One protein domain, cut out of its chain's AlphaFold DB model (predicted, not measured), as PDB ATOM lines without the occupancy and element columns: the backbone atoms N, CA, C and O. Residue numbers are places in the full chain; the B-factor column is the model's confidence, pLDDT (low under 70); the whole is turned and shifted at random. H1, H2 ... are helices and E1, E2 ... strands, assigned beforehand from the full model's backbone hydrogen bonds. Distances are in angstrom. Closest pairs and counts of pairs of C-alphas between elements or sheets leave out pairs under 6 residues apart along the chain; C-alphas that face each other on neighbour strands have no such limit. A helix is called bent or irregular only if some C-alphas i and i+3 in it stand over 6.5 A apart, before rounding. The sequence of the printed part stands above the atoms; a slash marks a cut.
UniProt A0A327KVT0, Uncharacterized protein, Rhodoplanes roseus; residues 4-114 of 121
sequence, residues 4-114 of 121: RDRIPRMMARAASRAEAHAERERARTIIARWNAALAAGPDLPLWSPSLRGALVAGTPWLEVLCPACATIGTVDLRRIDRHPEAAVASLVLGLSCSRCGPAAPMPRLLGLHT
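AT A GLANCE: This is residues 4 to 114 of the 121 residues of an uncharacterized protein of Rhodoplanes roseus (UniProt A0A327KVT0). A small antiparallel sheet, E2 E1 E3, with short helix H3 over it, makes a body at one end of long helix H1, whose residues 4 to 19 stick out and make the length. The printed part has 111 residues with three named helices and three named strands, H1 H2 E1 E2 H3 E3, mixed in class. It is loose, radius of gyration of the C-alphas 17.7 A, spanning 67 by 28 by 20 A.

HOW THE PARTS SIT: Look first at inner strand E1, residues 61 to 65. It forms a hairpin with E2, residues 72 to 76; N 64 and O 73, 2.9 A apart, are within hydrogen-bond range. On its other side is E3, residues 108 to 113, with N 63 and O 111 at 2.9 A. H3, residues 88 to 94, lies over E1, its height over the sheet 8.8 A; E2, H3 and E3 make a split strand-helix-strand unit, E1 between its same-way strands, with a right-handed crossover. H1, residues 4 to 39, only grazes the sheet with residues 31 to 39; its residues 23 to 31 alone touch H2, residues 51 to 57, closest at the C-alphas of Arg 28 and Ala 57, 4.7 A. O i to N i+4 pairs are within range throughout H2, in 31 of 32 in H1 and 0 of 3 in H3, which has 4 of 4 O i to N i+3 pairs.

IN THESE COORDINATES: Find C-alpha 4 at (188.866, 240.750, 165.302); from there H1 runs 54.2 A, irregular, but only just: C-alphas 4 and 7 are 6.8 A apart. E3 runs 15.2 A to C-alpha 113 at (200.508, 207.812, 193.113).

THE WHOLE: The C-alphas farthest apart, of Arg 4 and Ala 103, stand at 66.9 A. The links H1 to H2, E2 to H3 and H3 to E3 are long. The printed part has no cut, and no printed residue is under 70 in pLDDT.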
ATOM      1  N   ARG A   4     189.176 240.052 164.039       70.62
ATOM      2  CA  ARG A   4     188.866 240.750 165.302       70.62
ATOM      3  C   ARG A   4     188.479 239.810 166.455       70.62
ATOM      4  O   ARG A   4     188.760 240.133 167.603       70.62
ATOM      5  N   ASP A   5     187.958 238.617 166.164       78.94
ATOM      6  CA  ASP A   5     187.561 237.643 167.195       78.94
ATOM      7  C   ASP A   5     188.719 236.737 167.648       78.94
ATOM      8  O   ASP A   5     188.589 235.982 168.615       78.94
ATOM      9  N   ARG A   6     189.867 236.767 166.954       80.38
ATOM     10  CA  ARG A   6     190.969 235.822 167.198       80.38
ATOM     11  C   ARG A   6     191.699 236.110 168.511       80.38
ATOM     12  O   ARG A   6     191.960 235.172 169.263       80.38
ATOM     13  N   ILE A   7     192.014 237.377 168.789       85.50
ATOM     14  CA  ILE A   7     192.767 237.775 169.990       85.50
ATOM     15  C   ILE A   7     191.949 237.513 171.269       85.50
ATOM     16  O   ILE A   7     192.461 236.804 172.137       85.50
ATOM     17  N   PRO A   8     190.672 237.943 171.384       89.31
ATOM     18  CA  PRO A   8     189.858 237.636 172.562       89.31
ATOM     19  C   PRO A   8     189.711 236.129 172.815       89.31
ATOM     20  O   PRO A   8     189.855 235.668 173.945       89.31
ATOM     21  N   ARG A   9     189.517 235.323 171.758       86.56
ATOM     22  CA  ARG A   9     189.451 233.853 171.873       86.56
ATOM     23  C   ARG A   9     190.770 233.236 172.332       86.56
ATOM     24  O   ARG A   9     190.759 232.275 173.098       86.56
ATOM     25  N   MET A  10     191.907 233.750 171.862       89.56
ATOM     26  CA  MET A  10     193.225 233.288 172.306       89.56
ATOM     27  C   MET A  10     193.435 233.572 173.797       89.56
ATOM     28  O   MET A  10     193.865 232.671 174.519       89.56
ATOM     29  N   MET A  11     193.079 234.774 174.257       91.44
ATOM     30  CA  MET A  11     193.193 235.175 175.663       91.44
ATOM     31  C   MET A  11     192.278 234.348 176.567       91.44
ATOM     32  O   MET A  11     192.748 233.804 177.562       91.44
ATOM     33  N   ALA A  12     191.018 234.134 176.178       91.94
ATOM     34  CA  ALA A  12     190.095 233.272 176.921       91.94
ATOM     35  C   ALA A  12     190.625 231.832 177.061       91.94
ATOM     36  O   ALA A  12     190.575 231.234 178.133       91.94
ATOM     37  N   ARG A  13     191.214 231.277 175.991       91.94
ATOM     38  CA  ARG A  13     191.862 229.956 176.041       91.94
ATOM     39  C   ARG A  13     193.091 229.945 176.951       91.94
ATOM     40  O   ARG A  13     193.360 228.924 177.575       91.94
ATOM     41  N   ALA A  14     193.864 231.029 176.993       93.50
ATOM     42  CA  ALA A  14     195.015 231.144 177.884       93.50
ATOM     43  C   ALA A  14     194.583 231.214 179.354       93.50
ATOM     44  O   ALA A  14     195.124 230.462 180.160       93.50
ATOM     45  N   ALA A  15     193.567 232.022 179.670       93.19
ATOM     46  CA  ALA A  15     192.983 232.114 181.006       93.19
ATOM     47  C   ALA A  15     192.459 230.752 181.487       93.19
ATOM     48  O   ALA A  15     192.880 230.268 182.531       93.19
ATOM     49  N   SER A  16     191.670 230.059 180.659       93.06
ATOM     50  CA  SER A  16     191.157 228.721 180.988       93.06
ATOM     51  C   SER A  16     192.273 227.693 181.236       93.06
ATOM     52  O   SER A  16     192.176 226.872 182.147       93.06
ATOM     53  N   ARG A  17     193.378 227.745 180.475       93.06
ATOM     54  CA  ARG A  17     194.548 226.887 180.735       93.06
ATOM     55  C   ARG A  17     195.243 227.234 182.049       93.06
ATOM     56  O   ARG A  17     195.681 226.322 182.743       93.06
ATOM     57  N   ALA A  18     195.365 228.520 182.369       94.94
ATOM     58  CA  ALA A  18     195.979 228.975 183.611       94.94
ATOM     59  C   ALA A  18     195.150 228.547 184.830       94.94
ATOM     60  O   ALA A  18     195.707 228.010 185.783       94.94
ATOM     61  N   GLU A  19     193.826 228.690 184.766       94.25
ATOM     62  CA  GLU A  19     192.898 228.214 185.798       94.25
ATOM     63  C   GLU A  19     192.999 226.698 185.989       94.25
ATOM     64  O   GLU A  19     193.181 226.224 187.110       94.25
ATOM     65  N   ALA A  20     192.972 225.931 184.894       93.06
ATOM     66  CA  ALA A  20     193.119 224.480 184.952       93.06
ATOM     67  C   ALA A  20     194.480 224.055 185.529       93.06
ATOM     68  O   ALA A  20     194.563 223.062 186.248       93.06
ATOM     69  N   HIS A  21     195.553 224.788 185.227       94.12
ATOM     70  CA  HIS A  21     196.867 224.526 185.803       94.12
ATOM     71  C   HIS A  21     196.894 224.824 187.306       94.12
ATOM     72  O   HIS A  21     197.317 223.968 188.080       94.12
ATOM     73  N   ALA A  22     196.379 225.982 187.724       95.88
ATOM     74  CA  ALA A  22     196.302 226.361 189.132       95.88
ATOM     75  C   ALA A  22     195.496 225.345 189.953       95.88
ATOM     76  O   ALA A  22     195.896 224.980 191.058       95.88
ATOM     77  N   GLU A  23     194.395 224.839 189.398       95.69
ATOM     78  CA  GLU A  23     193.583 223.817 190.050       95.69
ATOM     79  C   GLU A  23     194.337 222.492 190.220       95.69
ATOM     80  O   GLU A  23     194.315 221.889 191.293       95.69
ATOM     81  N   ARG A  24     195.096 222.067 189.202       96.62
ATOM     82  CA  ARG A  24     195.954 220.876 189.302       96.62
ATOM     83  C   ARG A  24     197.028 221.024 190.376       96.62
ATOM     84  O   ARG A  24     197.259 220.073 191.117       96.62
ATOM     85  N   GLU A  25     197.663 222.188 190.491       97.56
ATOM     86  CA  GLU A  25     198.689 222.417 191.520       97.56
ATOM     87  C   GLU A  25     198.105 222.418 192.941       97.56
ATOM     88  O   GLU A  25     198.682 221.823 193.858       97.56
ATOM     89  N   ARG A  26     196.917 223.005 193.135       97.44
ATOM     90  CA  ARG A  26     196.192 222.909 194.414       97.44
ATOM     91  C   ARG A  26     195.876 221.460 194.758       97.44
ATOM     92  O   ARG A  26     196.161 221.023 195.872       97.44
ATOM     93  N   ALA A  27     195.350 220.704 193.796       97.19
ATOM     94  CA  ALA A  27     195.040 219.294 193.985       97.19
ATOM     95  C   ALA A  27     196.295 218.492 194.369       97.19
ATOM     96  O   ALA A  27     196.273 217.764 195.359       97.19
ATOM     97  N   ARG A  28     197.425 218.687 193.673       98.00
ATOM     98  CA  ARG A  28     198.710 218.049 194.020       98.00
ATOM     99  C   ARG A  28     199.171 218.374 195.433       98.00
ATOM    100  O   ARG A  28     199.625 217.480 196.140       98.00
ATOM    101  N   THR A  29     199.017 219.626 195.859       98.00
ATOM    102  CA  THR A  29     199.381 220.063 197.214       98.00
ATOM    103  C   THR A  29     198.548 219.333 198.270       98.00
ATOM    104  O   THR A  29     199.083 218.850 199.269       98.00
ATOM    105  N   ILE A  30     197.241 219.197 198.031       97.75
ATOM    106  CA  ILE A  30     196.329 218.455 198.911       97.75
ATOM    107  C   ILE A  30     196.723 216.974 198.970       97.75
ATOM    108  O   ILE A  30     196.821 216.421 200.067       97.75
ATOM    109  N   ILE A  31     196.997 216.341 197.823       97.19
ATOM    110  CA  ILE A  31     197.422 214.933 197.774       97.19
ATOM    111  C   ILE A  31     198.752 214.724 198.502       97.19
ATOM    112  O   ILE A  31     198.860 213.805 199.310       97.19
ATOM    113  N   ALA A  32     199.742 215.594 198.291       97.19
ATOM    114  CA  ALA A  32     201.031 215.506 198.973       97.19
ATOM    115  C   ALA A  32     200.874 215.592 200.499       97.19
ATOM    116  O   ALA A  32     201.449 214.785 201.231       97.19
ATOM    117  N   ARG A  33     200.036 216.518 200.987       97.38
ATOM    118  CA  ARG A  33     199.740 216.654 202.420       97.38
ATOM    119  C   ARG A  33     199.030 215.420 202.980       97.38
ATOM    120  O   ARG A  33     199.306 215.021 204.107       97.38
ATOM    121  N   TRP A  34     198.120 214.827 202.213       96.62
ATOM    122  CA  TRP A  34     197.411 213.622 202.632       96.62
ATOM    123  C   TRP A  34     198.334 212.400 202.679       96.62
ATOM    124  O   TRP A  34     198.340 211.688 203.677       96.62
ATOM    125  N   ASN A  35     199.181 212.207 201.664       96.38
ATOM    126  CA  ASN A  35     200.197 211.152 201.658       96.38
ATOM    127  C   ASN A  35     201.178 211.305 202.830       96.38
ATOM    128  O   ASN A  35     201.504 210.323 203.486       96.38
ATOM    129  N   ALA A  36     201.609 212.532 203.142       96.06
ATOM    130  CA  ALA A  36     202.447 212.788 204.313       96.06
ATOM    131  C   ALA A  36     201.731 212.429 205.627       96.06
ATOM    132  O   ALA A  36     202.343 211.857 206.524       96.06
ATOM    133  N   ALA A  37     200.429 212.716 205.731       95.19
ATOM    134  CA  ALA A  37     199.629 212.333 206.891       95.19
ATOM    135  C   ALA A  37     199.486 210.805 207.024       95.19
ATOM    136  O   ALA A  37     199.594 210.293 208.131       95.19
ATOM    137  N   LEU A  38     199.311 210.079 205.912       94.75
ATOM    138  CA  LEU A  38     199.311 208.609 205.901       94.75
ATOM    139  C   LEU A  38     200.674 208.018 206.280       94.75
ATOM    140  O   LEU A  38     200.740 207.004 206.965       94.75
ATOM    141  N   ALA A  39     201.770 208.647 205.856       92.94
ATOM    142  CA  ALA A  39     203.116 208.194 206.195       92.94
ATOM    143  C   ALA A  39     203.474 208.435 207.673       92.94
ATOM    144  O   ALA A  39     204.341 207.751 208.213       92.94
ATOM    145  N   ALA A  40     202.818 209.395 208.333       92.75
ATOM    146  CA  ALA A  40     203.095 209.751 209.722       92.75
ATOM    147  C   ALA A  40     202.588 208.713 210.740       92.75
ATOM    148  O   ALA A  40     203.073 208.691 211.870       92.75
ATOM    149  N   GLY A  41     201.628 207.859 210.375       87.75
ATOM    150  CA  GLY A  41     201.065 206.900 211.317       87.75
ATOM    151  C   GLY A  41     200.134 205.863 210.691       87.75
ATOM    152  O   GLY A  41     199.773 205.952 209.522       87.75
ATOM    153  N   PRO A  42     199.751 204.832 211.461       77.81
ATOM    154  CA  PRO A  42     198.878 203.772 210.973       77.81
ATOM    155  C   PRO A  42     197.409 204.177 210.848       77.81
ATOM    156  O   PRO A  42     196.671 203.502 210.125       77.81
ATOM    157  N   ASP A  43     197.013 205.251 211.525       86.12
ATOM    158  CA  ASP A  43     195.638 205.719 211.570       86.12
ATOM    159  C   ASP A  43     195.272 206.516 210.322       86.12
ATOM    160  O   ASP A  43     196.057 207.293 209.775       86.12
ATOM    161  N   LEU A  44     194.029 206.339 209.885       87.50
ATOM    162  CA  LEU A  44     193.482 207.113 208.787       87.50
ATOM    163  C   LEU A  44     193.345 208.590 209.218       87.50
ATOM    164  O   LEU A  44     192.730 208.862 210.253       87.50
ATOM    165  N   PRO A  45     193.848 209.560 208.430       90.25
ATOM    166  CA  PRO A  45     193.672 210.974 208.735       90.25
ATOM    167  C   PRO A  45     192.186 211.350 208.849       90.25
ATOM    168  O   PRO A  45     191.354 210.856 208.088       90.25
ATOM    169  N   LEU A  46     191.860 212.298 209.738       90.00
ATOM    170  CA  LEU A  46     190.487 212.805 209.959       90.00
ATOM    171  C   LEU A  46     189.853 213.463 208.722       90.00
ATOM    172  O   LEU A  46     188.664 213.774 208.711       90.00
ATOM    173  N   TRP A  47     190.651 213.712 207.690       93.69
ATOM    174  CA  TRP A  47     190.225 214.280 206.425       93.69
ATOM    175  C   TRP A  47     190.802 213.453 205.277       93.69
ATOM    176  O   TRP A  47     191.857 212.829 205.390       93.69
ATOM    177  N   SER A  48     190.117 213.460 204.140       94.31
ATOM    178  CA  SER A  48     190.566 212.757 202.944       94.31
ATOM    179  C   SER A  48     190.207 213.573 201.705       94.31
ATOM    180  O   SER A  48     189.138 214.187 201.681       94.31
ATOM    181  N   PRO A  49     191.084 213.621 200.686       96.38
ATOM    182  CA  PRO A  49     190.762 214.260 199.420       96.38
ATOM    183  C   PRO A  49     189.604 213.543 198.716       96.38
ATOM    184  O   PRO A  49     189.338 212.363 198.960       96.38
ATOM    185  N   SER A  50     188.938 214.251 197.803       96.88
ATOM    186  CA  SER A  50     187.933 213.644 196.930       96.88
ATOM    187  C   SER A  50     188.576 212.817 195.813       96.88
ATOM    188  O   SER A  50     189.721 213.064 195.414       96.88
ATOM    189  N   LEU A  51     187.823 211.858 195.263       96.25
ATOM    190  CA  LEU A  51     188.231 211.093 194.078       96.25
ATOM    191  C   LEU A  51     188.577 212.026 192.913       96.25
ATOM    192  O   LEU A  51     189.616 211.868 192.274       96.25
ATOM    193  N   ARG A  52     187.748 213.050 192.676       96.19
ATOM    194  CA  ARG A  52     188.013 214.089 191.677       96.19
ATOM    195  C   ARG A  52     189.340 214.789 191.942       96.19
ATOM    196  O   ARG A  52     190.118 214.933 191.005       96.19
ATOM    197  N   GLY A  53     189.617 215.190 193.184       96.38
ATOM    198  CA  GLY A  53     190.879 215.833 193.551       96.38
ATOM    199  C   GLY A  53     192.095 214.972 193.201       96.38
ATOM    200  O   GLY A  53     193.038 215.463 192.585       96.38
ATOM    201  N   ALA A  54     192.043 213.669 193.491       96.62
ATOM    202  CA  ALA A  54     193.106 212.732 193.122       96.62
ATOM    203  C   ALA A  54     193.288 212.605 191.596       96.62
ATOM    204  O   ALA A  54     194.416 212.608 191.096       96.62
ATOM    205  N   LEU A  55     192.190 212.551 190.833       96.38
ATOM    206  CA  LEU A  55     192.238 212.495 189.367       96.38
ATOM    207  C   LEU A  55     192.763 213.801 188.749       96.38
ATOM    208  O   LEU A  55     193.568 213.759 187.820       96.38
ATOM    209  N   VAL A  56     192.352 214.955 189.281       97.00
ATOM    210  CA  VAL A  56     192.829 216.281 188.859       97.00
ATOM    211  C   VAL A  56     194.317 216.448 189.164       97.00
ATOM    212  O   VAL A  56     195.057 216.944 188.316       97.00
ATOM    213  N   ALA A  57     194.786 215.977 190.323       96.88
ATOM    214  CA  ALA A  57     196.205 215.987 190.680       96.88
ATOM    215  C   ALA A  57     197.070 215.107 189.755       96.88
ATOM    216  O   ALA A  57     198.287 215.303 189.681       96.88
ATOM    217  N   GLY A  58     196.450 214.169 189.030       95.94
ATOM    218  CA  GLY A  58     197.137 213.194 188.189       95.94
ATOM    219  C   GLY A  58     197.637 211.976 188.961       95.94
ATOM    220  O   GLY A  58     198.525 211.290 188.471       95.94
ATOM    221  N   THR A  59     197.072 211.688 190.137       96.50
ATOM    222  CA  THR A  59     197.449 210.554 190.994       96.50
ATOM    223  C   THR A  59     196.312 209.525 191.088       96.50
ATOM    224  O   THR A  59     195.641 209.444 192.120       96.50
ATOM    225  N   PRO A  60     196.020 208.770 190.010       95.81
ATOM    226  CA  PRO A  60     194.860 207.883 189.960       95.81
ATOM    227  C   PRO A  60     195.071 206.541 190.675       95.81
ATOM    228  O   PRO A  60     194.133 205.750 190.727       95.81
ATOM    229  N   TRP A  61     196.269 206.246 191.184       96.19
ATOM    230  CA  TRP A  61     196.585 204.950 191.783       96.19
ATOM    231  C   TRP A  61     196.621 205.048 193.299       96.19
ATOM    232  O   TRP A  61     197.467 205.746 193.848       96.19
ATOM    233  N   LEU A  62     195.724 204.334 193.973       95.38
ATOM    234  CA  LEU A  62     195.708 204.211 195.426       95.38
ATOM    235  C   LEU A  62     196.427 202.928 195.839       95.38
ATOM    236  O   LEU A  62     196.048 201.835 195.423       95.38
ATOM    237  N   GLU A  63     197.442 203.059 196.677       94.62
ATOM    238  CA  GLU A  63     198.162 201.936 197.260       94.62
ATOM    239  C   GLU A  63     197.556 201.553 198.611       94.62
ATOM    240  O   GLU A  63     197.267 202.414 199.450       94.62
ATOM    241  N   VAL A  64     197.347 200.254 198.813       93.44
ATOM    242  CA  VAL A  64     196.703 199.700 200.006       93.44
ATOM    243  C   VAL A  64     197.474 198.502 200.544       93.44
ATOM    244  O   VAL A  64     198.023 197.717 199.781       93.44
ATOM    245  N   LEU A  65     197.475 198.327 201.859       92.31
ATOM    246  CA  LEU A  65     198.109 197.219 202.564       92.31
ATOM    247  C   LEU A  65     197.049 196.395 203.293       92.31
ATOM    248  O   LEU A  65     196.269 196.930 204.082       92.31
ATOM    249  N   CYS A  66     197.051 195.079 203.084       92.38
ATOM    250  CA  CYS A  66     196.250 194.172 203.901       92.38
ATOM    251  C   CYS A  66     196.950 193.904 205.248       92.38
ATOM    252  O   CYS A  66     198.057 193.363 205.237       92.38
ATOM    253  N   PRO A  67     196.322 194.183 206.408       90.50
ATOM    254  CA  PRO A  67     196.947 193.932 207.709       90.50
ATOM    255  C   PRO A  67     197.158 192.443 208.013       90.50
ATOM    256  O   PRO A  67     198.060 192.102 208.768       90.50
ATOM    257  N   ALA A  68     196.334 191.554 207.445       90.69
ATOM    258  CA  ALA A  68     196.381 190.123 207.750       90.69
ATOM    259  C   ALA A  68     197.497 189.378 207.004       90.69
ATOM    260  O   ALA A  68     198.177 188.544 207.591       90.69
ATOM    261  N   CYS A  69     197.685 189.658 205.711       91.06
ATOM    262  CA  CYS A  69     198.674 188.960 204.877       91.06
ATOM    263  C   CYS A  69     199.827 189.849 204.398       91.06
ATOM    264  O   CYS A  69     200.605 189.412 203.553       91.06
ATOM    265  N   ALA A  70     199.893 191.099 204.873       90.44
ATOM    266  CA  ALA A  70     200.884 192.113 204.502       90.44
ATOM    267  C   ALA A  70     201.026 192.374 202.988       90.44
ATOM    268  O   ALA A  70     201.983 193.001 202.548       90.44
ATOM    269  N   THR A  71     200.070 191.916 202.173       90.50
ATOM    270  CA  THR A  71     200.118 192.104 200.721       90.50
ATOM    271  C   THR A  71     199.769 193.546 200.373       90.50
ATOM    272  O   THR A  71     198.745 194.067 200.831       90.50
ATOM    273  N   ILE A  72     200.605 194.158 199.533       91.94
ATOM    274  CA  ILE A  72     200.373 195.484 198.964       91.94
ATOM    275  C   ILE A  72     199.572 195.337 197.668       91.94
ATOM    276  O   ILE A  72     199.930 194.579 196.767       91.94
ATOM    277  N   GLY A  73     198.463 196.060 197.587       90.75
ATOM    278  CA  GLY A  73     197.597 196.140 196.424       90.75
ATOM    279  C   GLY A  73     197.539 197.556 195.865       90.75
ATOM    280  O   GLY A  73     197.791 198.537 196.562       90.75
ATOM    281  N   THR A  74     197.153 197.653 194.599       93.31
ATOM    282  CA  THR A  74     196.956 198.928 193.906       93.31
ATOM    283  C   THR A  74     195.552 198.996 193.336       93.31
ATOM    284  O   THR A  74     195.122 198.083 192.631       93.31
ATOM    285  N   VAL A  75     194.853 200.092 193.603       92.75
ATOM    286  CA  VAL A  75     193.493 200.354 193.135       92.75
ATOM    287  C   VAL A  75     193.533 201.504 192.134       92.75
ATOM    288  O   VAL A  75     194.048 202.580 192.431       92.75
ATOM    289  N   ASP A  76     192.975 201.282 190.945       94.06
ATOM    290  CA  ASP A  76     192.809 202.327 189.935       94.06
ATOM    291  C   ASP A  76     191.514 203.106 190.187       94.06
ATOM    292  O   ASP A  76     190.416 202.604 189.930       94.06
ATOM    293  N   LEU A  77     191.639 204.352 190.646       94.38
ATOM    294  CA  LEU A  77     190.504 205.224 190.948       94.38
ATOM    295  C   LEU A  77     189.637 205.538 189.724       94.38
ATOM    296  O   LEU A  77     188.454 205.826 189.874       94.38
ATOM    297  N   ARG A  78     190.185 205.453 188.506       93.81
ATOM    298  CA  ARG A  78     189.445 205.737 187.262       93.81
ATOM    299  C   ARG A  78     188.388 204.680 186.955       93.81
ATOM    300  O   ARG A  78     187.502 204.923 186.145       93.81
ATOM    301  N   ARG A  79     188.509 203.499 187.565       93.25
ATOM    302  CA  ARG A  79     187.599 202.362 187.375       93.25
ATOM    303  C   ARG A  79     186.542 202.263 188.470       93.25
ATOM    304  O   ARG A  79     185.729 201.344 188.438       93.25
ATOM    305  N   ILE A  80     186.586 203.159 189.452       90.69
ATOM    306  CA  ILE A  80     185.684 203.134 190.593       90.69
ATOM    307  C   ILE A  80     184.406 203.890 190.246       90.69
ATOM    308  O   ILE A  80     184.429 205.096 190.015       90.69
ATOM    309  N   ASP A  81     183.283 203.176 190.274       88.75
ATOM    310  CA  ASP A  81     181.952 203.758 190.123       88.75
ATOM    311  C   ASP A  81     181.463 204.325 191.466       88.75
ATOM    312  O   ASP A  81     180.761 203.681 192.250       88.75
ATOM    313  N   ARG A  82     181.956 205.520 191.798       89.38
ATOM    314  CA  ARG A  82     181.545 206.303 192.968       89.38
ATOM    315  C   ARG A  82     181.411 207.763 192.573       89.38
ATOM    316  O   ARG A  82     182.041 208.232 191.628       89.38
ATOM    317  N   HIS A  83     180.613 208.500 193.343       92.62
ATOM    318  CA  HIS A  83     180.452 209.932 193.128       92.62
ATOM    319  C   HIS A  83     181.826 210.640 193.150       92.62
ATOM    320  O   HIS A  83     182.603 210.386 194.070       92.62
ATOM    321  N   PRO A  84     182.139 211.547 192.203       90.81
ATOM    322  CA  PRO A  84     183.459 212.185 192.115       90.81
ATOM    323  C   PRO A  84     183.891 212.939 193.381       90.81
ATOM    324  O   PRO A  84     185.081 213.045 193.661       90.81
ATOM    325  N   GLU A  85     182.930 213.443 194.157       93.69
ATOM    326  CA  GLU A  85     183.187 214.138 195.429       93.69
ATOM    327  C   GLU A  85     183.266 213.196 196.643       93.69
ATOM    328  O   GLU A  85     183.417 213.649 197.774       93.69
ATOM    329  N   ALA A  86     183.171 211.878 196.442       94.25
ATOM    330  CA  ALA A  86     183.386 210.922 197.520       94.25
ATOM    331  C   ALA A  86     184.837 210.991 198.013       94.25
ATOM    332  O   ALA A  86     185.775 211.130 197.224       94.25
ATOM    333  N   ALA A  87     185.020 210.858 199.325       95.38
ATOM    334  CA  ALA A  87     186.337 210.796 199.940       95.38
ATOM    335  C   ALA A  87     187.078 209.521 199.513       95.38
ATOM    336  O   ALA A  87     186.504 208.428 199.570       95.38
ATOM    337  N   VAL A  88     188.363 209.632 199.171       95.19
ATOM    338  CA  VAL A  88     189.215 208.474 198.837       95.19
ATOM    339  C   VAL A  88     189.230 207.462 199.987       95.19
ATOM    340  O   VAL A  88     189.135 206.258 199.763       95.19
ATOM    341  N   ALA A  89     189.249 207.940 201.233       93.50
ATOM    342  CA  ALA A  89     189.203 207.093 202.418       93.50
ATOM    343  C   ALA A  89     187.957 206.197 202.512       93.50
ATOM    344  O   ALA A  89     188.032 205.099 203.057       93.50
ATOM    345  N   SER A  90     186.820 206.620 201.953       93.00
ATOM    346  CA  SER A  90     185.583 205.826 201.984       93.00
ATOM    347  C   SER A  90     185.677 204.529 201.174       93.00
ATOM    348  O   SER A  90     184.876 203.615 201.376       93.00
ATOM    349  N   LEU A  91     186.659 204.420 200.269       91.50
ATOM    350  CA  LEU A  91     186.879 203.213 199.472       91.50
ATOM    351  C   LEU A  91     187.254 202.011 200.332       91.50
ATOM    352  O   LEU A  91     186.914 200.888 199.980       91.50
ATOM    353  N   VAL A  92     187.887 202.256 201.478       90.12
ATOM    354  CA  VAL A  92     188.326 201.231 202.428       90.12
ATOM    355  C   VAL A  92     187.182 200.284 202.824       90.12
ATOM    356  O   VAL A  92     187.408 199.085 202.945       90.12
ATOM    357  N   LEU A  93     185.946 200.789 202.919       87.00
ATOM    358  CA  LEU A  93     184.753 200.007 203.275       87.00
ATOM    359  C   LEU A  93     184.360 198.949 202.231       87.00
ATOM    360  O   LEU A  93     183.610 198.030 202.545       87.00
ATOM    361  N   GLY A  94     184.802 199.104 200.981       86.62
ATOM    362  CA  GLY A  94     184.465 198.202 199.874       86.62
ATOM    363  C   GLY A  94     185.646 197.391 199.347       86.62
ATOM    364  O   GLY A  94     185.476 196.637 198.391       86.62
ATOM    365  N   LEU A  95     186.840 197.560 199.918       88.44
ATOM    366  CA  LEU A  95     188.039 196.859 199.478       88.44
ATOM    367  C   LEU A  95     188.214 195.569 200.277       88.44
ATOM    368  O   LEU A  95     188.331 195.593 201.499       88.44
ATOM    369  N   SER A  96     188.293 194.445 199.572       87.50
ATOM    370  CA  SER A  96     188.625 193.144 200.147       87.50
ATOM    371  C   SER A  96     189.944 192.633 199.575       87.50
ATOM    372  O   SER A  96     190.270 192.827 198.401       87.50
ATOM    373  N   CYS A  97     190.743 191.986 200.422       90.31
ATOM    374  CA  CYS A  97     191.967 191.346 199.967       90.31
ATOM    375  C   CYS A  97     191.622 190.042 199.239       90.31
ATOM    376  O   CYS A  97     190.977 189.170 199.815       90.31
ATOM    377  N   SER A  98     192.113 189.857 198.013       86.88
ATOM    378  CA  SER A  98     191.882 188.631 197.234       86.88
ATOM    379  C   SER A  98     192.471 187.370 197.878       86.88
ATOM    380  O   SER A  98     191.961 186.279 197.647       86.88
ATOM    381  N   ARG A  99     193.521 187.505 198.702       87.50
ATOM    382  CA  ARG A  99     194.151 186.378 199.413       87.50
ATOM    383  C   ARG A  99     193.423 185.999 200.700       87.50
ATOM    384  O   ARG A  99     193.316 184.818 201.002       87.50
ATOM    385  N   CYS A 100     192.955 186.986 201.465       88.56
ATOM    386  CA  CYS A 100     192.267 186.754 202.740       88.56
ATOM    387  C   CYS A 100     190.744 186.603 202.583       88.56
ATOM    388  O   CYS A 100     190.076 186.144 203.507       88.56
ATOM    389  N   GLY A 101     190.188 186.984 201.431       84.31
ATOM    390  CA  GLY A 101     188.757 186.930 201.169       84.31
ATOM    391  C   GLY A 101     187.954 187.947 202.000       84.31
ATOM    392  O   GLY A 101     188.496 188.966 202.433       84.31
ATOM    393  N   PRO A 102     186.650 187.700 202.226       79.81
ATOM    394  CA  PRO A 102     185.750 188.644 202.899       79.81
ATOM    395  C   PRO A 102     186.016 188.803 204.404       79.81
ATOM    396  O   PRO A 102     185.548 189.765 204.998       79.81
ATOM    397  N   ALA A 103     186.776 187.892 205.020       80.19
ATOM    398  CA  ALA A 103     187.168 187.976 206.428       80.19
ATOM    399  C   ALA A 103     188.396 188.880 206.660       80.19
ATOM    400  O   ALA A 103     188.882 188.989 207.786       80.19
ATOM    401  N   ALA A 104     188.937 189.493 205.600       80.75
ATOM    402  CA  ALA A 104     190.087 190.372 205.711       80.75
ATOM    403  C   ALA A 104     189.765 191.584 206.603       80.75
ATOM    404  O   ALA A 104     188.718 192.211 206.426       80.75
ATOM    405  N   PRO A 105     190.675 191.966 207.516       86.06
ATOM    406  CA  PRO A 105     190.542 193.223 208.227       86.06
ATOM    407  C   PRO A 105     190.641 194.394 207.249       86.06
ATOM    408  O   PRO A 105     191.219 194.286 206.161       86.06
ATOM    409  N   MET A 106     190.098 195.525 207.686       89.38
ATOM    410  CA  MET A 106     190.061 196.771 206.936       89.38
ATOM    411  C   MET A 106     191.456 197.138 206.381       89.38
ATOM    412  O   MET A 106     192.416 197.193 207.159       89.38
ATOM    413  N   PRO A 107     191.615 197.368 205.061       91.31
ATOM    414  CA  PRO A 107     192.923 197.663 204.490       91.31
ATOM    415  C   PRO A 107     193.443 199.030 204.941       91.31
ATOM    416  O   PRO A 107     192.683 199.985 205.104       91.31
ATOM    417  N   ARG A 108     194.763 199.136 205.089       92.19
ATOM    418  CA  ARG A 108     195.453 200.401 205.364       92.19
ATOM    419  C   ARG A 108     195.770 201.107 204.054       92.19
ATOM    420  O   ARG A 108     196.240 200.470 203.118       92.19
ATOM    421  N   LEU A 109     195.535 202.412 203.982       94.12
ATOM    422  CA  LEU A 109     195.919 203.220 202.825       94.12
ATOM    423  C   LEU A 109     197.375 203.657 202.981       94.12
ATOM    424  O   LEU A 109     197.750 204.141 204.044       94.12
ATOM    425  N   LEU A 110     198.183 203.478 201.939       93.88
ATOM    426  CA  LEU A 110     199.598 203.860 201.947       93.88
ATOM    427  C   LEU A 110     199.839 205.188 201.225       93.88
ATOM    428  O   LEU A 110     200.657 205.989 201.667       93.88
ATOM    429  N   GLY A 111     199.090 205.462 200.156       94.81
ATOM    430  CA  GLY A 111     199.180 206.740 199.455       94.81
ATOM    431  C   GLY A 111     198.581 206.727 198.055       94.81
ATOM    432  O   GLY A 111     198.174 205.687 197.536       94.81
ATOM    433  N   LEU A 112     198.521 207.914 197.457       96.06
ATOM    434  CA  LEU A 112     198.120 208.136 196.068       96.06
ATOM    435  C   LEU A 112     199.322 208.446 195.182       96.06
ATOM    436  O   LEU A 112     200.150 209.294 195.521       96.06
ATOM    437  N   HIS A 113     199.358 207.816 194.010       95.62
ATOM    438  CA  HIS A 113     200.508 207.812 193.113       95.62
ATOM    439  C   HIS A 113     200.121 208.122 191.668       95.62
ATOM    440  O   HIS A 113     199.019 207.814 191.203       95.62
ATOM    441  N   THR A 114     201.059 208.728 190.938       93.94
ATOM    442  CA  THR A 114     200.903 209.062 189.508       93.94
ATOM    443  C   THR A 114     200.921 207.813 188.629       93.94
ATOM    444  O   THR A 114     200.179 207.706 187.653       93.94
TER     445      THR A 114